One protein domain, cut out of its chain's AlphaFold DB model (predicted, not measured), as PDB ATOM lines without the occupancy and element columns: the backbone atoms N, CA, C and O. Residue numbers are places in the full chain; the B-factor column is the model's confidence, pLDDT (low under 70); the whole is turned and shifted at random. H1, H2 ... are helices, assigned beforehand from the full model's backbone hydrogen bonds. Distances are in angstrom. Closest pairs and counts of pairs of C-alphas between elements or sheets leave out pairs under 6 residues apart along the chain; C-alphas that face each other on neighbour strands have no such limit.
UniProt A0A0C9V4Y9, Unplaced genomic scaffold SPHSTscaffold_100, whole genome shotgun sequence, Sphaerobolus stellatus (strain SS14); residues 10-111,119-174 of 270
ATOM      1  N   PRO A  10     192.922 177.074 150.724       95.38
ATOM      2  CA  PRO A  10     193.636 177.934 151.673       95.38
ATOM      3  C   PRO A  10     194.526 178.966 150.972       95.38
ATOM      4  O   PRO A  10     194.545 180.123 151.372       95.38
ATOM      5  N   ILE A  11     195.176 178.577 149.869       96.44
ATOM      6  CA  ILE A  11     196.048 179.469 149.089       96.44
ATOM      7  C   ILE A  11     195.227 180.610 148.480       96.44
ATOM      8  O   ILE A  11     195.669 181.753 148.484       96.44
ATOM      9  N   LEU A  12     194.017 180.317 147.994       96.94
ATOM     10  CA  LEU A  12     193.110 181.341 147.470       96.94
ATOM     11  C   LEU A  12     192.669 182.328 148.559       96.94
ATOM     12  O   LEU A  12     192.599 183.530 148.309       96.94
ATOM     13  N   VAL A  13     192.404 181.840 149.775       97.44
ATOM     14  CA  VAL A  13     192.058 182.697 150.918       97.44
ATOM     15  C   VAL A  13     193.238 183.585 151.315       97.44
ATOM     16  O   VAL A  13     193.052 184.790 151.482       97.44
ATOM     17  N   ASP A  14     194.446 183.033 151.410       97.62
ATOM     18  CA  ASP A  14     195.650 183.807 151.725       97.62
ATOM     19  C   ASP A  14     195.927 184.866 150.649       97.62
ATOM     20  O   ASP A  14     196.189 186.027 150.969       97.62
ATOM     21  N   LEU A  15     195.780 184.501 149.371       97.81
ATOM     22  CA  LEU A  15     195.916 185.421 148.244       97.81
ATOM     23  C   LEU A  15     194.925 186.589 148.352       97.81
ATOM     24  O   LEU A  15     195.321 187.744 148.202       97.81
ATOM     25  N   ALA A  16     193.659 186.302 148.663       97.62
ATOM     26  CA  ALA A  16     192.640 187.325 148.879       97.62
ATOM     27  C   ALA A  16     192.988 188.249 150.053       97.62
ATOM     28  O   ALA A  16     192.850 189.463 149.952       97.62
ATOM     29  N   ILE A  17     193.478 187.695 151.163       97.62
ATOM     30  CA  ILE A  17     193.833 188.473 152.356       97.62
ATOM     31  C   ILE A  17     195.016 189.412 152.093       97.62
ATOM     32  O   ILE A  17     195.004 190.546 152.577       97.62
ATOM     33  N   VAL A  18     196.031 188.937 151.368       97.94
ATOM     34  CA  VAL A  18     197.277 189.679 151.127       97.94
ATOM     35  C   VAL A  18     197.119 190.688 149.990       97.94
ATOM     36  O   VAL A  18     197.562 191.827 150.126       97.94
ATOM     37  N   TYR A  19     196.475 190.297 148.888       97.62
ATOM     38  CA  TYR A  19     196.433 191.087 147.652       97.62
ATOM     39  C   TYR A  19     195.049 191.633 147.299       97.62
ATOM     40  O   TYR A  19     194.946 192.474 146.409       97.62
ATOM     41  N   GLY A  20     193.984 191.225 147.997       94.69
ATOM     42  CA  GLY A  20     192.613 191.661 147.704       94.69
ATOM     43  C   GLY A  20     192.361 193.157 147.913       94.69
ATOM     44  O   GLY A  20     191.352 193.671 147.444       94.69
ATOM     45  N   ALA A  21     193.271 193.878 148.575       94.44
ATOM     46  CA  ALA A  21     193.193 195.331 148.726       94.44
ATOM     47  C   ALA A  21     193.964 196.110 147.646       94.44
ATOM     48  O   ALA A  21     193.625 197.260 147.385       94.44
ATOM     49  N   THR A  22     195.002 195.519 147.049       97.25
ATOM     50  CA  THR A  22     195.920 196.209 146.124       97.25
ATOM     51  C   THR A  22     195.746 195.771 144.676       97.25
ATOM     52  O   THR A  22     195.833 196.605 143.785       97.25
ATOM     53  N   ASN A  23     195.451 194.490 144.439       97.00
ATOM     54  CA  ASN A  23     195.404 193.874 143.111       97.00
ATOM     55  C   ASN A  23     194.057 193.170 142.879       97.00
ATOM     56  O   ASN A  23     194.012 191.985 142.543       97.00
ATOM     57  N   VAL A  24     192.953 193.895 143.093       96.38
ATOM     58  CA  VAL A  24     191.580 193.355 143.047       96.38
ATOM     59  C   VAL A  24     191.302 192.618 141.733       96.38
ATOM     60  O   VAL A  24     190.810 191.492 141.753       96.38
ATOM     61  N   GLU A  25     191.666 193.215 140.597       97.06
ATOM     62  CA  GLU A  25     191.415 192.654 139.264       97.06
ATOM     63  C   GLU A  25     192.172 191.342 139.034       97.06
ATOM     64  O   GLU A  25     191.574 190.344 138.630       97.06
ATOM     65  N   SER A  26     193.470 191.306 139.356       97.50
ATOM     66  CA  SER A  26     194.293 190.102 139.194       97.50
ATOM     67  C   SER A  26     193.813 188.967 140.096       97.50
ATOM     68  O   SER A  26     193.707 187.828 139.647       97.50
ATOM     69  N   VAL A  27     193.486 189.264 141.359       97.75
ATOM     70  CA  VAL A  27     192.954 188.257 142.289       97.75
ATOM     71  C   VAL A  27     191.591 187.756 141.808       97.75
ATOM     72  O   VAL A  27     191.360 186.549 141.794       97.75
ATOM     73  N   SER A  28     190.710 188.650 141.352       97.56
ATOM     74  CA  SER A  28     189.406 188.286 140.789       97.56
ATOM     75  C   SER A  28     189.535 187.353 139.582       97.56
ATOM     76  O   SER A  28     188.841 186.337 139.507       97.56
ATOM     77  N   GLU A  29     190.448 187.648 138.655       97.25
ATOM     78  CA  GLU A  29     190.672 186.802 137.481       97.25
ATOM     79  C   GLU A  29     191.242 185.427 137.870       97.25
ATOM     80  O   GLU A  29     190.787 184.414 137.341       97.25
ATOM     81  N   ILE A  30     192.134 185.352 138.869       97.12
ATOM     82  CA  ILE A  30     192.631 184.074 139.410       97.12
ATOM     83  C   ILE A  30     191.484 183.235 139.989       97.12
ATOM     84  O   ILE A  30     191.386 182.046 139.688       97.12
ATOM     85  N   PHE A  31     190.596 183.828 140.796       97.50
ATOM     86  CA  PHE A  31     189.438 183.116 141.350       97.50
ATOM     87  C   PHE A  31     188.482 182.639 140.253       97.50
ATOM     88  O   PHE A  31     188.027 181.494 140.277       97.50
ATOM     89  N   LYS A  32     188.201 183.497 139.266       96.62
ATOM     90  CA  LYS A  32     187.358 183.160 138.117       96.62
ATOM     91  C   LYS A  32     187.937 181.987 137.326       96.62
ATOM     92  O   LYS A  32     187.214 181.024 137.086       96.62
ATOM     93  N   GLN A  33     189.222 182.031 136.981       96.56
ATOM     94  CA  GLN A  33     189.895 180.945 136.266       96.56
ATOM     95  C   GLN A  33     189.930 179.659 137.098       96.56
ATOM     96  O   GLN A  33     189.596 178.592 136.588       96.56
ATOM     97  N   ALA A  34     190.248 179.748 138.393       96.19
ATOM     98  CA  ALA A  34     190.292 178.587 139.279       96.19
ATOM     99  C   ALA A  34     188.934 177.867 139.364       96.19
ATOM    100  O   ALA A  34     188.886 176.644 139.262       96.19
ATOM    101  N   PHE A  35     187.828 178.609 139.493       96.38
ATOM    102  CA  PHE A  35     186.482 178.025 139.539       96.38
ATOM    103  C   PHE A  35     185.972 177.540 138.177       96.38
ATOM    104  O   PHE A  35     185.161 176.616 138.132       96.38
ATOM    105  N   GLN A  36     186.433 178.132 137.072       95.69
ATOM    106  CA  GLN A  36     186.127 177.642 135.724       95.69
ATOM    107  C   GLN A  36     186.835 176.317 135.425       95.69
ATOM    108  O   GLN A  36     186.224 175.416 134.854       95.69
ATOM    109  N   VAL A  37     188.105 176.195 135.821       95.88
ATOM    110  CA  VAL A  37     188.915 174.989 135.597       95.88
ATOM    111  C   VAL A  37     188.498 173.848 136.528       95.88
ATOM    112  O   VAL A  37     188.475 172.694 136.103       95.88
ATOM    113  N   ASP A  38     188.160 174.146 137.785       95.88
ATOM    114  CA  ASP A  38     187.787 173.143 138.784       95.88
ATOM    115  C   ASP A  38     186.476 173.526 139.496       95.88
ATOM    116  O   ASP A  38     186.452 174.228 140.507       95.88
ATOM    117  N   GLN A  39     185.345 173.031 138.982       94.69
ATOM    118  CA  GLN A  39     184.041 173.251 139.618       94.69
ATOM    119  C   GLN A  39     183.935 172.589 141.003       94.69
ATOM    120  O   GLN A  39     183.165 173.052 141.850       94.69
ATOM    121  N   ALA A  40     184.695 171.515 141.260       95.81
ATOM    122  CA  ALA A  40     184.711 170.877 142.573       95.81
ATOM    123  C   ALA A  40     185.363 171.801 143.606       95.81
ATOM    124  O   ALA A  40     184.850 171.912 144.719       95.81
ATOM    125  N   LEU A  41     186.398 172.556 143.215       96.06
ATOM    126  CA  LEU A  41     187.014 173.577 144.063       96.06
ATOM    127  C   LEU A  41     186.006 174.635 144.529       96.06
ATOM    128  O   LEU A  41     186.049 175.025 145.691       96.06
ATOM    129  N   SER A  42     185.070 175.063 143.673       96.12
ATOM    130  CA  SER A  42     184.004 175.997 144.074       96.12
ATOM    131  C   SER A  42     183.105 175.408 145.169       96.12
ATOM    132  O   SER A  42     182.755 176.107 146.121       96.12
ATOM    133  N   LYS A  43     182.747 174.121 145.067       96.06
ATOM    134  CA  LYS A  43     181.930 173.426 146.079       96.06
ATOM    135  C   LYS A  43     182.701 173.222 147.382       96.06
ATOM    136  O   LYS A  43     182.168 173.481 148.456       96.06
ATOM    137  N   THR A  44     183.965 172.814 147.301       96.19
ATOM    138  CA  THR A  44     184.853 172.690 148.466       96.19
ATOM    139  C   THR A  44     185.055 174.044 149.143       96.19
ATOM    140  O   THR A  44     184.958 174.141 150.359       96.19
ATOM    141  N   PHE A  45     185.242 175.120 148.375       96.75
ATOM    142  CA  PHE A  45     185.336 176.476 148.913       96.75
ATOM    143  C   PHE A  45     184.061 176.874 149.673       96.75
ATOM    144  O   PHE A  45     184.143 177.392 150.787       96.75
ATOM    145  N   GLN A  46     182.883 176.591 149.114       96.19
ATOM    146  CA  GLN A  46     181.606 176.828 149.790       96.19
ATOM    147  C   GLN A  46     181.498 176.035 151.103       96.19
ATOM    148  O   GLN A  46     181.150 176.601 152.138       96.19
ATOM    149  N   ASN A  47     181.827 174.746 151.081       95.19
ATOM    150  CA  ASN A  47     181.667 173.873 152.242       95.19
ATOM    151  C   ASN A  47     182.697 174.145 153.342       95.19
ATOM    152  O   ASN A  47     182.343 174.129 154.516       95.19
ATOM    153  N   ASP A  48     183.940 174.445 152.981       96.00
ATOM    154  CA  ASP A  48     185.026 174.545 153.956       96.00
ATOM    155  C   ASP A  48     185.236 175.986 154.417       96.00
ATOM    156  O   ASP A  48     185.417 176.251 155.605       96.00
ATOM    157  N   VAL A  49     185.194 176.952 153.494       96.50
ATOM    158  CA  VAL A  49     185.469 178.356 153.821       96.50
ATOM    159  C   VAL A  49     184.202 179.049 154.310       96.50
ATOM    160  O   VAL A  49     184.213 179.630 155.399       96.50
ATOM    161  N   LEU A  50     183.092 178.980 153.562       96.25
ATOM    162  CA  LEU A  50     181.881 179.707 153.970       96.25
ATOM    163  C   LEU A  50     181.243 179.133 155.224       96.25
ATOM    164  O   LEU A  50     180.782 179.914 156.056       96.25
ATOM    165  N   LEU A  51     181.217 177.812 155.398       95.81
ATOM    166  CA  LEU A  51     180.645 177.209 156.602       95.81
ATOM    167  C   LEU A  51     181.422 177.643 157.849       95.81
ATOM    168  O   LEU A  51     180.819 178.051 158.842       95.81
ATOM    169  N   VAL A  52     182.758 177.669 157.772       96.81
ATOM    170  CA  VAL A  52     183.610 178.152 158.866       96.81
ATOM    171  C   VAL A  52     183.380 179.639 159.133       96.81
ATOM    172  O   VAL A  52     183.206 180.021 160.290       96.81
ATOM    173  N   LEU A  53     183.332 180.495 158.104       97.19
ATOM    174  CA  LEU A  53     183.035 181.923 158.287       97.19
ATOM    175  C   LEU A  53     181.649 182.138 158.911       97.19
ATOM    176  O   LEU A  53     181.511 182.932 159.842       97.19
ATOM    177  N   THR A  54     180.649 181.384 158.454       97.44
ATOM    178  CA  THR A  54     179.269 181.437 158.952       97.44
ATOM    179  C   THR A  54     179.204 181.046 160.423       97.44
ATOM    180  O   THR A  54     178.649 181.798 161.226       97.44
ATOM    181  N   ALA A  55     179.828 179.926 160.799       96.38
ATOM    182  CA  ALA A  55     179.897 179.464 162.182       96.38
ATOM    183  C   ALA A  55     180.629 180.473 163.084       96.38
ATOM    184  O   ALA A  55     180.179 180.774 164.187       96.38
ATOM    185  N   ARG A  56     181.728 181.069 162.599       95.94
ATOM    186  CA  ARG A  56     182.482 182.086 163.351       95.94
ATOM    187  C   ARG A  56     181.707 183.390 163.543       95.94
ATOM    188  O   ARG A  56     181.881 184.029 164.579       95.94
ATOM    189  N   LEU A  57     180.868 183.784 162.585       95.25
ATOM    190  CA  LEU A  57     179.986 184.950 162.718       95.25
ATOM    191  C   LEU A  57     178.772 184.671 163.615       95.25
ATOM    192  O   LEU A  57     178.345 185.569 164.334       95.25
ATOM    193  N   ALA A  58     178.251 183.442 163.645       94.44
ATOM    194  CA  ALA A  58     177.241 183.053 164.634       94.44
ATOM    195  C   ALA A  58     177.818 183.137 166.060       94.44
ATOM    196  O   ALA A  58     177.277 183.809 166.938       94.44
ATOM    197  N   ASP A  59     178.998 182.547 166.259       92.19
ATOM    198  CA  ASP A  59     179.746 182.578 167.519       92.19
ATOM    199  C   ASP A  59     180.115 183.997 167.982       92.19
ATOM    200  O   ASP A  59     180.248 184.269 169.178       92.19
ATOM    201  N   ALA A  60     180.336 184.915 167.042       83.94
ATOM    202  CA  ALA A  60     180.760 186.285 167.315       83.94
ATOM    203  C   ALA A  60     179.766 187.081 168.178       83.94
ATOM    204  O   ALA A  60     180.162 188.077 168.790       83.94
ATOM    205  N   GLN A  61     178.510 186.642 168.258       79.31
ATOM    206  CA  GLN A  61     177.490 187.251 169.110       79.31
ATOM    207  C   GLN A  61     177.796 187.056 170.598       79.31
ATOM    208  O   GLN A  61     177.546 187.945 171.412       79.31
ATOM    209  N   THR A  62     178.404 185.923 170.955       82.00
ATOM    210  CA  THR A  62     178.743 185.573 172.341       82.00
ATOM    211  C   THR A  62     180.226 185.787 172.650       82.00
ATOM    212  O   THR A  62     180.588 186.050 173.798       82.00
ATOM    213  N   LYS A  63     181.099 185.729 171.635       80.69
ATOM    214  CA  LYS A  63     182.563 185.782 171.785       80.69
ATOM    215  C   LYS A  63     183.156 187.200 171.653       80.69
ATOM    216  O   LYS A  63     182.466 188.222 171.608       80.69
ATOM    217  N   SER A  64     184.493 187.260 171.677       82.25
ATOM    218  CA  SER A  64     185.278 188.502 171.682       82.25
ATOM    219  C   SER A  64     185.134 189.309 170.383       82.25
ATOM    220  O   SER A  64     185.182 188.754 169.285       82.25
ATOM    221  N   ALA A  65     185.075 190.639 170.506       85.38
ATOM    222  CA  ALA A  65     185.013 191.569 169.371       85.38
ATOM    223  C   ALA A  65     186.191 191.419 168.384       85.38
ATOM    224  O   ALA A  65     186.069 191.716 167.195       85.38
ATOM    225  N   ALA A  66     187.345 190.948 168.867       89.50
ATOM    226  CA  ALA A  66     188.531 190.747 168.045       89.50
ATOM    227  C   ALA A  66     188.337 189.630 167.011       89.50
ATOM    228  O   ALA A  66     188.784 189.786 165.872       89.50
ATOM    229  N   THR A  67     187.666 188.537 167.391       90.94
ATOM    230  CA  THR A  67     187.360 187.417 166.490       90.94
ATOM    231  C   THR A  67     186.404 187.870 165.397       90.94
ATOM    232  O   THR A  67     186.734 187.737 164.224       90.94
ATOM    233  N   THR A  68     185.292 188.513 165.772       92.88
ATOM    234  CA  THR A  68     184.299 189.064 164.836       92.88
ATOM    235  C   THR A  68     184.948 189.961 163.795       92.88
ATOM    236  O   THR A  68     184.700 189.820 162.602       92.88
ATOM    237  N   ARG A  69     185.840 190.854 164.238       93.81
ATOM    238  CA  ARG A  69     186.555 191.767 163.349       93.81
ATOM    239  C   ARG A  69     187.428 191.031 162.337       93.81
ATOM    240  O   ARG A  69     187.406 191.382 161.165       93.81
ATOM    241  N   LYS A  70     188.213 190.042 162.781       95.44
ATOM    242  CA  LYS A  70     189.076 189.259 161.879       95.44
ATOM    243  C   LYS A  70     188.238 188.489 160.862       95.44
ATOM    244  O   LYS A  70     188.556 188.520 159.681       95.44
ATOM    245  N   THR A  71     187.153 187.860 161.305       96.56
ATOM    246  CA  THR A  71     186.241 187.125 160.422       96.56
ATOM    247  C   THR A  71     185.574 188.051 159.402       96.56
ATOM    248  O   THR A  71     185.583 187.737 158.217       96.56
ATOM    249  N   ALA A  72     185.080 189.218 159.829       96.88
ATOM    250  CA  ALA A  72     184.507 190.222 158.932       96.88
ATOM    251  C   ALA A  72     185.541 190.777 157.940       96.88
ATOM    252  O   ALA A  72     185.228 190.952 156.768       96.88
ATOM    253  N   TYR A  73     186.783 191.002 158.379       97.62
ATOM    254  CA  TYR A  73     187.868 191.422 157.492       97.62
ATOM    255  C   TYR A  73     188.149 190.378 156.404       97.62
ATOM    256  O   TYR A  73     188.188 190.733 155.233       97.62
ATOM    257  N   ILE A  74     188.289 189.098 156.771       97.88
ATOM    258  CA  ILE A  74     188.525 188.009 155.805       97.88
ATOM    259  C   ILE A  74     187.363 187.918 154.811       97.88
ATOM    260  O   ILE A  74     187.589 187.885 153.605       97.88
ATOM    261  N   ALA A  75     186.124 187.939 155.307       97.94
ATOM    262  CA  ALA A  75     184.926 187.931 154.472       97.94
ATOM    263  C   ALA A  75     184.883 189.128 153.501       97.94
ATOM    264  O   ALA A  75     184.546 188.949 152.336       97.94
ATOM    265  N   SER A  76     185.289 190.318 153.955       98.12
ATOM    266  CA  SER A  76     185.362 191.536 153.136       98.12
ATOM    267  C   SER A  76     186.459 191.483 152.074       98.12
ATOM    268  O   SER A  76     186.258 191.980 150.970       98.12
ATOM    269  N   GLN A  77     187.612 190.869 152.357       98.12
ATOM    270  CA  GLN A  77     188.629 190.664 151.320       98.12
ATOM    271  C   GLN A  77     188.161 189.646 150.278       98.12
ATOM    272  O   GLN A  77     188.315 189.879 149.085       98.12
ATOM    273  N   LEU A  78     187.522 188.557 150.711       98.12
ATOM    274  CA  LEU A  78     186.982 187.546 149.803       98.12
ATOM    275  C   LEU A  78     185.856 188.087 148.916       98.12
ATOM    276  O   LEU A  78     185.813 187.755 147.735       98.12
ATOM    277  N   SER A  79     184.977 188.952 149.435       97.88
ATOM    278  CA  SER A  79     183.912 189.548 148.621       97.88
ATOM    279  C   SER A  79     184.451 190.441 147.499       97.88
ATOM    280  O   SER A  79     183.761 190.653 146.512       97.88
ATOM    281  N   LYS A  80     185.691 190.934 147.605       97.19
ATOM    282  CA  LYS A  80     186.345 191.727 146.552       97.19
ATOM    283  C   LYS A  80     186.940 190.869 145.434       97.19
ATOM    284  O   LYS A  80     187.258 191.403 144.379       97.19
ATOM    285  N   CYS A  81     187.042 189.551 145.608       97.38
ATOM    286  CA  CYS A  81     187.635 188.626 144.632       97.38
ATOM    287  C   CYS A  81     186.722 188.302 143.431       97.38
ATOM    288  O   CYS A  81     186.840 187.233 142.833       97.38
ATOM    289  N   GLY A  82     185.805 189.202 143.078       96.69
ATOM    290  CA  GLY A  82     184.969 189.094 141.888       96.69
ATOM    291  C   GLY A  82     183.586 188.462 142.099       96.69
ATOM    292  O   GLY A  82     183.285 187.876 143.146       96.69
ATOM    293  N   PRO A  83     182.722 188.551 141.071       96.62
ATOM    294  CA  PRO A  83     181.302 188.214 141.168       96.62
ATOM    295  C   PRO A  83     181.051 186.732 141.463       96.62
ATOM    296  O   PRO A  83     180.069 186.393 142.118       96.62
ATOM    297  N   SER A  84     181.944 185.837 141.030       96.25
ATOM    298  CA  SER A  84     181.826 184.402 141.310       96.25
ATOM    299  C   SER A  84     181.883 184.114 142.809       96.25
ATOM    300  O   SER A  84     181.061 183.357 143.311       96.25
ATOM    301  N   VAL A  85     182.802 184.752 143.541       97.31
ATOM    302  CA  VAL A  85     182.906 184.587 144.999       97.31
ATOM    303  C   VAL A  85     181.710 185.236 145.689       97.31
ATOM    304  O   VAL A  85     181.098 184.628 146.564       97.31
ATOM    305  N   VAL A  86     181.325 186.436 145.251       97.56
ATOM    306  CA  VAL A  86     180.174 187.165 145.803       97.56
ATOM    307  C   VAL A  86     178.872 186.369 145.681       97.56
ATOM    308  O   VAL A  86     178.107 186.308 146.641       97.56
ATOM    309  N   ARG A  87     178.634 185.701 144.547       96.44
ATOM    310  CA  ARG A  87     177.458 184.836 144.359       96.44
ATOM    311  C   ARG A  87     177.439 183.653 145.329       96.44
ATOM    312  O   ARG A  87     176.380 183.316 145.848       96.44
ATOM    313  N   ILE A  88     178.596 183.060 145.641       96.75
ATOM    314  CA  ILE A  88     178.690 181.988 146.649       96.75
ATOM    315  C   ILE A  88     178.337 182.538 148.045       96.75
ATOM    316  O   ILE A  88     177.612 181.886 148.795       96.75
ATOM    317  N   PHE A  89     178.789 183.752 148.389       97.31
ATOM    318  CA  PHE A  89     178.418 184.420 149.648       97.31
ATOM    319  C   PHE A  89     176.911 184.677 149.733       97.31
ATOM    320  O   PHE A  89     176.286 184.371 150.746       97.31
ATOM    321  N   ALA A  90     176.339 185.230 148.666       96.88
ATOM    322  CA  ALA A  90     174.929 185.574 148.575       96.88
ATOM    323  C   ALA A  90     174.003 184.354 148.631       96.88
ATOM    324  O   ALA A  90     172.947 184.419 149.254       96.88
ATOM    325  N   GLY A  91     174.430 183.224 148.058       96.25
ATOM    326  CA  GLY A  91     173.704 181.957 148.147       96.25
ATOM    327  C   GLY A  91     173.658 181.354 149.558       96.25
ATOM    328  O   GLY A  91     172.896 180.420 149.795       96.25
ATOM    329  N   ASN A  92     174.447 181.863 150.511       97.50
ATOM    330  CA  ASN A  92     174.428 181.410 151.898       97.50
ATOM    331  C   ASN A  92     173.616 182.369 152.781       97.50
ATOM    332  O   ASN A  92     174.150 183.269 153.431       97.50
ATOM    333  N   THR A  93     172.309 182.133 152.865       97.00
ATOM    334  CA  THR A  93     171.374 182.955 153.650       97.00
ATOM    335  C   THR A  93     171.755 183.054 155.131       97.00
ATOM    336  O   THR A  93     171.577 184.100 155.757       97.00
ATOM    337  N   SER A  94     172.317 181.989 155.710       97.12
ATOM    338  CA  SER A  94     172.777 181.985 157.104       97.12
ATOM    339  C   SER A  94     173.938 182.955 157.324       97.12
ATOM    340  O   SER A  94     173.963 183.661 158.332       97.12
ATOM    341  N   LEU A  95     174.871 183.046 156.372       97.38
ATOM    342  CA  LEU A  95     175.960 184.019 156.412       97.38
ATOM    343  C   LEU A  95     175.424 185.455 156.404       97.38
ATOM    344  O   LEU A  95     175.827 186.260 157.243       97.38
ATOM    345  N   ILE A  96     174.487 185.758 155.499       98.06
ATOM    346  CA  ILE A  96     173.841 187.075 155.370       98.06
ATOM    347  C   ILE A  96     173.153 187.480 156.678       98.06
ATOM    348  O   ILE A  96     173.392 188.574 157.197       98.06
ATOM    349  N   LYS A  97     172.358 186.575 157.263       97.06
ATOM    350  CA  LYS A  97     171.688 186.803 158.551       97.06
ATOM    351  C   LYS A  97     172.694 187.032 159.679       97.06
ATOM    352  O   LYS A  97     172.548 187.987 160.441       97.06
ATOM    353  N   ASN A  98     173.759 186.233 159.750       96.38
ATOM    354  CA  ASN A  98     174.792 186.385 160.775       96.38
ATOM    355  C   ASN A  98     175.573 187.702 160.631       96.38
ATOM    356  O   ASN A  98     175.901 188.326 161.642       96.38
ATOM    357  N   LEU A  99     175.846 188.159 159.403       96.88
ATOM    358  CA  LEU A  99     176.455 189.469 159.140       96.88
ATOM    359  C   LEU A  99     175.556 190.609 159.629       96.88
ATOM    360  O   LEU A  99     176.029 191.504 160.333       96.88
ATOM    361  N   ALA A 100     174.259 190.552 159.323       96.19
ATOM    362  CA  ALA A 100     173.286 191.543 159.775       96.19
ATOM    363  C   ALA A 100     173.155 191.563 161.308       96.19
ATOM    364  O   ALA A 100     173.191 192.630 161.924       96.19
ATOM    365  N   GLN A 101     173.104 190.394 161.949       94.31
ATOM    366  CA  GLN A 101     173.093 190.284 163.411       94.31
ATOM    367  C   GLN A 101     174.391 190.826 164.037       94.31
ATOM    368  O   GLN A 101     174.348 191.554 165.031       94.31
ATOM    369  N   CYS A 102     175.556 190.544 163.444       93.56
ATOM    370  CA  CYS A 102     176.834 191.123 163.878       93.56
ATOM    371  C   CYS A 102     176.848 192.652 163.747       93.56
ATOM    372  O   CYS A 102     177.381 193.348 164.614       93.56
ATOM    373  N   TYR A 103     176.248 193.188 162.682       94.44
ATOM    374  CA  TYR A 103     176.119 194.627 162.484       94.44
ATOM    375  C   TYR A 103     175.255 195.271 163.576       94.44
ATOM    376  O   TYR A 103     175.686 196.248 164.197       94.44
ATOM    377  N   GLN A 104     174.082 194.691 163.853       91.19
ATOM    378  CA  GLN A 104     173.137 195.167 164.867       91.19
ATOM    379  C   GLN A 104     173.715 195.095 166.288       91.19
ATOM    380  O   GLN A 104     173.765 196.098 166.995       91.19
ATOM    381  N   THR A 105     174.255 193.942 166.691       87.31
ATOM    382  CA  THR A 105     174.842 193.761 168.035       87.31
ATOM    383  C   THR A 105     176.007 194.719 168.306       87.31
ATOM    384  O   THR A 105     176.204 195.164 169.439       87.31
ATOM    385  N   GLY A 106     176.760 195.101 167.269       80.31
ATOM    386  CA  GLY A 106     177.800 196.126 167.359       80.31
ATOM    387  C   GLY A 106     177.278 197.567 167.485       80.31
ATOM    388  O   GLY A 106     178.052 198.454 167.841       80.31
ATOM    389  N   VAL A 107     176.010 197.853 167.155       66.44
ATOM    390  CA  VAL A 107     175.337 199.138 167.456       66.44
ATOM    391  C   VAL A 107     174.979 199.203 168.933       66.44
ATOM    392  O   VAL A 107     175.261 200.212 169.578       66.44
ATOM    393  N   ASP A 108     174.427 198.112 169.453       68.94
ATOM    394  CA  ASP A 108     173.772 198.134 170.754       68.94
ATOM    395  C   ASP A 108     174.689 197.831 171.920       68.94
ATOM    396  O   ASP A 108     174.306 198.143 173.042       68.94
ATOM    397  N   ARG A 109     175.886 197.263 171.695       71.56
ATOM    398  CA  ARG A 109     176.873 197.042 172.760       71.56
ATOM    399  C   ARG A 109     177.269 198.404 173.338       71.56
ATOM    400  O   ARG A 109     178.128 199.087 172.765       71.56
ATOM    401  N   PRO A 110     176.683 198.824 174.477       56.88
ATOM    402  CA  PRO A 110     177.075 200.072 175.079       56.88
ATOM    403  C   PRO A 110     178.502 199.832 175.559       56.88
ATOM    404  O   PRO A 110     178.829 198.752 176.064       56.88
ATOM    405  N   SER A 111     179.374 200.820 175.394       59.44
ATOM    406  CA  SER A 111     180.665 200.837 176.079       59.44
ATOM    407  C   SER A 111     180.393 200.931 177.585       59.44
ATOM    408  O   SER A 111     180.517 201.997 178.178       59.44
ATOM    409  N   LYS A 119     189.628 202.612 171.758       85.56
ATOM    410  CA  LYS A 119     190.162 201.515 170.953       85.56
ATOM    411  C   LYS A 119     189.087 200.475 170.640       85.56
ATOM    412  O   LYS A 119     188.921 200.154 169.467       85.56
ATOM    413  N   ALA A 120     188.332 199.999 171.631       83.81
ATOM    414  CA  ALA A 120     187.235 199.051 171.410       83.81
ATOM    415  C   ALA A 120     186.148 199.638 170.492       83.81
ATOM    416  O   ALA A 120     185.702 198.981 169.549       83.81
ATOM    417  N   LYS A 121     185.789 200.913 170.695       85.50
ATOM    418  CA  LYS A 121     184.845 201.623 169.817       85.50
ATOM    419  C   LYS A 121     185.363 201.718 168.378       85.50
ATOM    420  O   LYS A 121     184.635 201.405 167.438       85.50
ATOM    421  N   LYS A 122     186.630 202.109 168.200       88.69
ATOM    422  CA  LYS A 122     187.283 202.185 166.885       88.69
ATOM    423  C   LYS A 122     187.341 200.813 166.205       88.69
ATOM    424  O   LYS A 122     187.098 200.717 165.009       88.69
ATOM    425  N   GLN A 123     187.612 199.745 166.958       89.25
ATOM    426  CA  GLN A 123     187.611 198.377 166.434       89.25
ATOM    427  C   GLN A 123     186.236 197.957 165.913       89.25
ATOM    428  O   GLN A 123     186.165 197.415 164.816       89.25
ATOM    429  N   TRP A 124     185.161 198.248 166.650       89.50
ATOM    430  CA  TRP A 124     183.799 197.974 166.187       89.50
ATOM    431  C   TRP A 124     183.410 198.789 164.958       89.50
ATOM    432  O   TRP A 124     182.735 198.263 164.077       89.50
ATOM    433  N   LEU A 125     183.865 200.041 164.864       91.62
ATOM    434  CA  LEU A 125     183.635 200.864 163.679       91.62
ATOM    435  C   LEU A 125     184.268 200.235 162.428       91.62
ATOM    436  O   LEU A 125     183.606 200.147 161.400       91.62
ATOM    437  N   TYR A 126     185.502 199.726 162.531       93.62
ATOM    438  CA  TYR A 126     186.127 198.991 161.426       93.62
ATOM    439  C   TYR A 126     185.368 197.712 161.073       93.62
ATOM    440  O   TYR A 126     185.132 197.458 159.900       93.62
ATOM    441  N   THR A 127     184.939 196.931 162.070       94.69
ATOM    442  CA  THR A 127     184.121 195.734 161.823       94.69
ATOM    443  C   THR A 127     182.851 196.077 161.047       94.69
ATOM    444  O   THR A 127     182.507 195.372 160.105       94.69
ATOM    445  N   LYS A 128     182.172 197.174 161.403       94.81
ATOM    446  CA  LYS A 128     180.981 197.640 160.684       94.81
ATOM    447  C   LYS A 128     181.285 198.047 159.254       94.81
ATOM    448  O   LYS A 128     180.528 197.662 158.374       94.81
ATOM    449  N   ALA A 129     182.378 198.776 159.033       96.25
ATOM    450  CA  ALA A 129     182.812 199.130 157.687       96.25
ATOM    451  C   ALA A 129     183.014 197.869 156.834       96.25
ATOM    452  O   ALA A 129     182.426 197.770 155.768       96.25
ATOM    453  N   TYR A 130     183.704 196.847 157.357       97.19
ATOM    454  CA  TYR A 130     183.872 195.578 156.638       97.19
ATOM    455  C   TYR A 130     182.544 194.879 156.330       97.19
ATOM    456  O   TYR A 130     182.382 194.347 155.238       97.19
ATOM    457  N   ILE A 131     181.586 194.876 157.264       97.44
ATOM    458  CA  ILE A 131     180.264 194.276 157.028       97.44
ATOM    459  C   ILE A 131     179.484 195.048 155.954       97.44
ATOM    460  O   ILE A 131     178.887 194.429 155.077       97.44
ATOM    461  N   ILE A 132     179.513 196.385 155.991       97.69
ATOM    462  CA  ILE A 132     178.882 197.229 154.967       97.69
ATOM    463  C   ILE A 132     179.533 196.987 153.603       97.69
ATOM    464  O   ILE A 132     178.809 196.824 152.627       97.69
ATOM    465  N   ASP A 133     180.861 196.894 153.539       97.56
ATOM    466  CA  ASP A 133     181.584 196.608 152.297       97.56
ATOM    467  C   ASP A 133     181.154 195.262 151.695       97.56
ATOM    468  O   ASP A 133     180.966 195.164 150.484       97.56
ATOM    469  N   ILE A 134     180.946 194.232 152.529       98.00
ATOM    470  CA  ILE A 134     180.438 192.927 152.076       98.00
ATOM    471  C   ILE A 134     179.032 193.078 151.486       98.00
ATOM    472  O   ILE A 134     178.786 192.612 150.374       98.00
ATOM    473  N   PHE A 135     178.114 193.746 152.196       98.19
ATOM    474  CA  PHE A 135     176.749 193.963 151.705       98.19
ATOM    475  C   PHE A 135     176.724 194.777 150.417       98.19
ATOM    476  O   PHE A 135     176.026 194.405 149.479       98.19
ATOM    477  N   HIS A 136     177.507 195.851 150.348       97.69
ATOM    478  CA  HIS A 136     177.636 196.661 149.148       97.69
ATOM    479  C   HIS A 136     178.147 195.815 147.980       97.69
ATOM    480  O   HIS A 136     177.541 195.819 146.918       97.69
ATOM    481  N   SER A 137     179.207 195.029 148.185       97.44
ATOM    482  CA  SER A 137     179.755 194.142 147.154       97.44
ATOM    483  C   SER A 137     178.716 193.148 146.628       97.44
ATOM    484  O   SER A 137     178.634 192.930 145.419       97.44
ATOM    485  N   ILE A 138     177.904 192.572 147.522       97.50
ATOM    486  CA  ILE A 138     176.787 191.690 147.165       97.50
ATOM    487  C   ILE A 138     175.756 192.451 146.333       97.50
ATOM    488  O   ILE A 138     175.514 192.084 145.187       97.50
ATOM    489  N   LEU A 139     175.198 193.537 146.868       96.88
ATOM    490  CA  LEU A 139     174.145 194.301 146.199       96.88
ATOM    491  C   LEU A 139     174.603 194.831 144.836       96.88
ATOM    492  O   LEU A 139     173.891 194.654 143.854       96.88
ATOM    493  N   SER A 140     175.802 195.409 144.743       97.00
ATOM    494  CA  SER A 140     176.354 195.901 143.478       97.00
ATOM    495  C   SER A 140     176.514 194.791 142.446       97.00
ATOM    496  O   SER A 140     176.172 195.007 141.290       97.00
ATOM    497  N   THR A 141     176.978 193.604 142.850       96.56
ATOM    498  CA  THR A 141     177.138 192.466 141.928       96.56
ATOM    499  C   THR A 141     175.801 192.027 141.334       96.56
ATOM    500  O   THR A 141     175.734 191.717 140.147       96.56
ATOM    501  N   TYR A 142     174.739 192.009 142.142       96.50
ATOM    502  CA  TYR A 142     173.405 191.627 141.684       96.50
ATOM    503  C   TYR A 142     172.730 192.726 140.857       96.50
ATOM    504  O   TYR A 142     172.155 192.424 139.821       96.50
ATOM    505  N   ILE A 143     172.853 193.994 141.262       95.56
ATOM    506  CA  ILE A 143     172.281 195.141 140.533       95.56
ATOM    507  C   ILE A 143     172.944 195.330 139.164       95.56
ATOM    508  O   ILE A 143     172.281 195.712 138.208       95.56
ATOM    509  N   GLN A 144     174.251 195.084 139.063       95.62
ATOM    510  CA  GLN A 144     174.981 195.177 137.793       95.62
ATOM    511  C   GLN A 144     174.786 193.947 136.904       95.62
ATOM    512  O   GLN A 144     175.256 193.939 135.767       95.62
ATOM    513  N   SER A 145     174.142 192.893 137.406       94.38
ATOM    514  CA  SER A 145     173.861 191.724 136.592       94.38
ATOM    515  C   SER A 145     172.602 191.944 135.765       94.38
ATOM    516  O   SER A 145     171.536 192.232 136.295       94.38
ATOM    517  N   GLU A 146     172.708 191.733 134.458       93.00
ATOM    518  CA  GLU A 146     171.573 191.826 133.531       93.00
ATOM    519  C   GLU A 146     170.706 190.553 133.520       93.00
ATOM    520  O   GLU A 146     169.784 190.429 132.720       93.00
ATOM    521  N   LYS A 147     171.011 189.563 134.368       91.50
ATOM    522  CA  LYS A 147     170.330 188.264 134.358       91.50
ATOM    523  C   LYS A 147     169.104 188.268 135.262       91.50
ATOM    524  O   LYS A 147     169.232 188.497 136.460       91.50
ATOM    525  N   ASP A 148     167.960 187.844 134.732       86.56
ATOM    526  CA  ASP A 148     166.708 187.768 135.501       86.56
ATOM    527  C   ASP A 148     166.822 186.914 136.780       86.56
ATOM    528  O   ASP A 148     166.334 187.296 137.842       86.56
ATOM    529  N   GLN A 149     167.553 185.794 136.709       87.12
ATOM    530  CA  GLN A 149     167.794 184.884 137.843       87.12
ATOM    531  C   GLN A 149     168.511 185.551 139.030       87.12
ATOM    532  O   GLN A 149     168.392 185.107 140.176       87.12
ATOM    533  N   ASP A 150     169.267 186.617 138.769       91.38
ATOM    534  CA  ASP A 150     169.992 187.336 139.807       91.38
ATOM    535  C   ASP A 150     169.025 188.210 140.642       91.38
ATOM    536  O   ASP A 150     169.223 188.350 141.852       91.38
ATOM    537  N   TYR A 151     167.899 188.684 140.089       93.75
ATOM    538  CA  TYR A 151     166.904 189.433 140.873       93.75
ATOM    539  C   TYR A 151     166.192 188.573 141.919       93.75
ATOM    540  O   TYR A 151     165.992 189.034 143.041       93.75
ATOM    541  N   GLU A 152     165.854 187.317 141.613       94.75
ATOM    542  CA  GLU A 152     165.255 186.412 142.608       94.75
ATOM    543  C   GLU A 152     166.195 186.191 143.796       94.75
ATOM    544  O   GLU A 152     165.793 186.275 144.958       94.75
ATOM    545  N   SER A 153     167.479 185.976 143.508       95.56
ATOM    546  CA  SER A 153     168.512 185.855 144.537       95.56
ATOM    547  C   SER A 153     168.638 187.140 145.359       95.56
ATOM    548  O   SER A 153     168.736 187.078 146.583       95.56
ATOM    549  N   LEU A 154     168.574 188.309 144.714       95.88
ATOM    550  CA  LEU A 154     168.574 189.604 145.393       95.88
ATOM    551  C   LEU A 154     167.362 189.763 146.325       95.88
ATOM    552  O   LEU A 154     167.534 190.160 147.477       95.88
ATOM    553  N   PHE A 155     166.153 189.413 145.875       96.38
ATOM    554  CA  PHE A 155     164.956 189.448 146.720       96.38
ATOM    555  C   PHE A 155     165.068 188.494 147.908       96.38
ATOM    556  O   PHE A 155     164.756 188.890 149.028       96.38
ATOM    557  N   ASN A 156     165.600 187.286 147.706       96.50
ATOM    558  CA  ASN A 156     165.852 186.342 148.797       96.50
ATOM    559  C   ASN A 156     166.809 186.917 149.851       96.50
ATOM    560  O   ASN A 156     166.586 186.741 151.049       96.50
ATOM    561  N   ILE A 157     167.845 187.651 149.431       96.62
ATOM    562  CA  ILE A 157     168.757 188.357 150.345       96.62
ATOM    563  C   ILE A 157     168.004 189.447 151.113       96.62
ATOM    564  O   ILE A 157     168.142 189.536 152.334       96.62
ATOM    565  N   LEU A 158     167.193 190.260 150.432       97.06
ATOM    566  CA  LEU A 158     166.407 191.320 151.068       97.06
ATOM    567  C   LEU A 158     165.410 190.750 152.086       97.06
ATOM    568  O   LEU A 158     165.363 191.230 153.219       97.06
ATOM    569  N   PHE A 159     164.682 189.688 151.739       97.06
ATOM    570  CA  PHE A 159     163.772 189.012 152.664       97.06
ATOM    571  C   PHE A 159     164.519 188.419 153.858       97.06
ATOM    572  O   PHE A 159     164.141 188.660 155.007       97.06
ATOM    573  N   ALA A 160     165.650 187.754 153.621       96.31
ATOM    574  CA  ALA A 160     166.483 187.230 154.694       96.31
ATOM    575  C   ALA A 160     166.952 188.318 155.669       96.31
ATOM    576  O   ALA A 160     167.045 188.049 156.866       96.31
ATOM    577  N   LEU A 161     167.226 189.534 155.181       96.25
ATOM    578  CA  LEU A 161     167.570 190.684 156.018       96.25
ATOM    579  C   LEU A 161     166.372 191.208 156.821       96.25
ATOM    580  O   LEU A 161     166.556 191.599 157.972       96.25
ATOM    581  N   THR A 162     165.159 191.186 156.259       95.62
ATOM    582  CA  THR A 162     163.938 191.597 156.982       95.62
ATOM    583  C   THR A 162     163.536 190.635 158.099       95.62
ATOM    584  O   THR A 162     162.952 191.060 159.091       95.62
ATOM    585  N   GLU A 163     163.900 189.356 157.987       95.25
ATOM    586  CA  GLU A 163     163.653 188.344 159.022       95.25
ATOM    587  C   GLU A 163     164.603 188.457 160.222       95.25
ATOM    588  O   GLU A 163     164.382 187.816 161.253       95.25
ATOM    589  N   VAL A 164     165.684 189.237 160.115       93.81
ATOM    590  CA  VAL A 164     166.624 189.403 161.225       93.81
ATOM    591  C   VAL A 164     165.940 190.214 162.328       93.81
ATOM    592  O   VAL A 164     165.606 191.381 162.101       93.81
ATOM    593  N   PRO A 165     165.753 189.649 163.538       88.81
ATOM    594  CA  PRO A 165     165.032 190.324 164.604       88.81
ATOM    595  C   PRO A 165     165.739 191.632 164.942       88.81
ATOM    596  O   PRO A 165     166.900 191.638 165.346       88.81
ATOM    597  N   SER A 166     165.035 192.750 164.769       79.00
ATOM    598  CA  SER A 166     165.560 194.059 165.134       79.00
ATOM    599  C   SER A 166     165.739 194.102 166.647       79.00
ATOM    600  O   SER A 166     164.773 194.169 167.403       79.00
ATOM    601  N   THR A 167     166.988 194.084 167.095       66.88
ATOM    602  CA  THR A 167     167.401 194.198 168.508       66.88
ATOM    603  C   THR A 167     166.824 195.435 169.215       66.88
ATOM    604  O   THR A 167     166.609 195.408 170.425       66.88
ATOM    605  N   SER A 168     166.415 196.458 168.457       57.53
ATOM    606  CA  SER A 168     165.619 197.600 168.930       57.53
ATOM    607  C   SER A 168     164.259 197.231 169.556       57.53
ATOM    608  O   SER A 168     163.690 198.058 170.269       57.53
ATOM    609  N   ALA A 169     163.711 196.042 169.288       52.91
ATOM    610  CA  ALA A 169     162.437 195.587 169.848       52.91
ATOM    611  C   ALA A 169     162.583 194.920 171.229       52.91
ATOM    612  O   ALA A 169     161.583 194.703 171.908       52.91
ATOM    613  N   ALA A 170     163.807 194.639 171.693       53.56
ATOM    614  CA  ALA A 170     164.031 194.074 173.018       53.56
ATOM    615  C   ALA A 170     163.907 195.166 174.097       53.56
ATOM    616  O   ALA A 170     164.868 195.847 174.457       53.56
ATOM    617  N   VAL A 171     162.689 195.309 174.624       55.69
ATOM    618  CA  VAL A 171     162.317 196.137 175.777       55.69
ATOM    619  C   VAL A 171     162.641 197.608 175.554       55.69
ATOM    620  O   VAL A 171     163.465 198.226 176.244       55.69
ATOM    621  N   SER A 172     161.919 198.206 174.601       53.25
ATOM    622  CA  SER A 172     161.750 199.654 174.601       53.25
ATOM    623  C   SER A 172     161.431 200.066 176.039       53.25
ATOM    624  O   SER A 172     160.639 199.423 176.730       53.25
ATOM    625  N   LYS A 173     162.080 201.115 176.549       60.66
ATOM    626  CA  LYS A 173     161.814 201.629 177.902       60.66
ATOM    627  C   LYS A 173     160.318 201.789 178.163       60.66
ATOM    628  O   LYS A 173     159.923 201.703 179.310       60.66
ATOM    629  N   LYS A 174     159.510 201.955 177.111       62.78
ATOM    630  CA  LYS A 174     158.053 201.937 177.138       62.78
ATOM    631  C   LYS A 174     157.472 200.662 177.744       62.78
ATOM    632  O   LYS A 174     156.569 200.791 178.538       62.78
TER     633      LYS A 174
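This is residues 10 to 111 and 119 to 174 of the 270 residues of an uncharacterized protein of Sphaerobolus stellatus (strain SS14) (UniProt A0A0C9V4Y9). Five helices, H3, H4, H6, H7 and H8, run up and down in a bundle, each against the one before it in the chain; the helical hairpin of H1 and H2 crosses one end of it, near short H5. Residues 169 to 174 stick out past the other end. The all-helix printed part has 158 residues with eight named helices, H1 to H8 in order, and no named strand. It is compact, with a radius of gyration of the C-alphas of 16.1 A, and spans 57 by 36 by 25 A.

H1, residues 10 to 19, begins with C-alpha 10 at (193.636, 177.934, 151.673). H2 is residues 24 to 37, H3 residues 39 to 59, 29.7 A long, and H4 residues 65 to 79. H5 is residues 83 to 90, H6 residues 93 to 108. H7, residues 119 to 143, measures 35.9 A. H8, residues 148 to 162, ends with C-alpha 162 at (163.938, 191.597, 156.982).

H4 and H7 touch, the same way at 26 degrees, a shallow tilt; their closest C-alphas, Arg 69 and Thr 127, are 4.9 A apart. H3, with residues 53 to 57 alone, touches H4 in a hairpin, C-alphas 57 and 68 closest at 6.3 A. H4, with residues 74 to 78 alone, touches H1, about perpendicular at 90 degrees, C-alphas 78 and 16 closest at 5.7 A. Every O i to N i+4 pair is within hydrogen-bond range in H1, H2, H4, H5, H6 and H7, against 15 of 17 in H3 and 9 of 11 in H8.

The farthest C-alphas, Val 37 and Lys 174, are 58.3 A apart. Residues 112 to 118 are cut out; C-alphas 111 and 119 are 10.8 A apart. The pLDDT is under 70 at residues 107 to 108, 110 to 111 and 167 to 174.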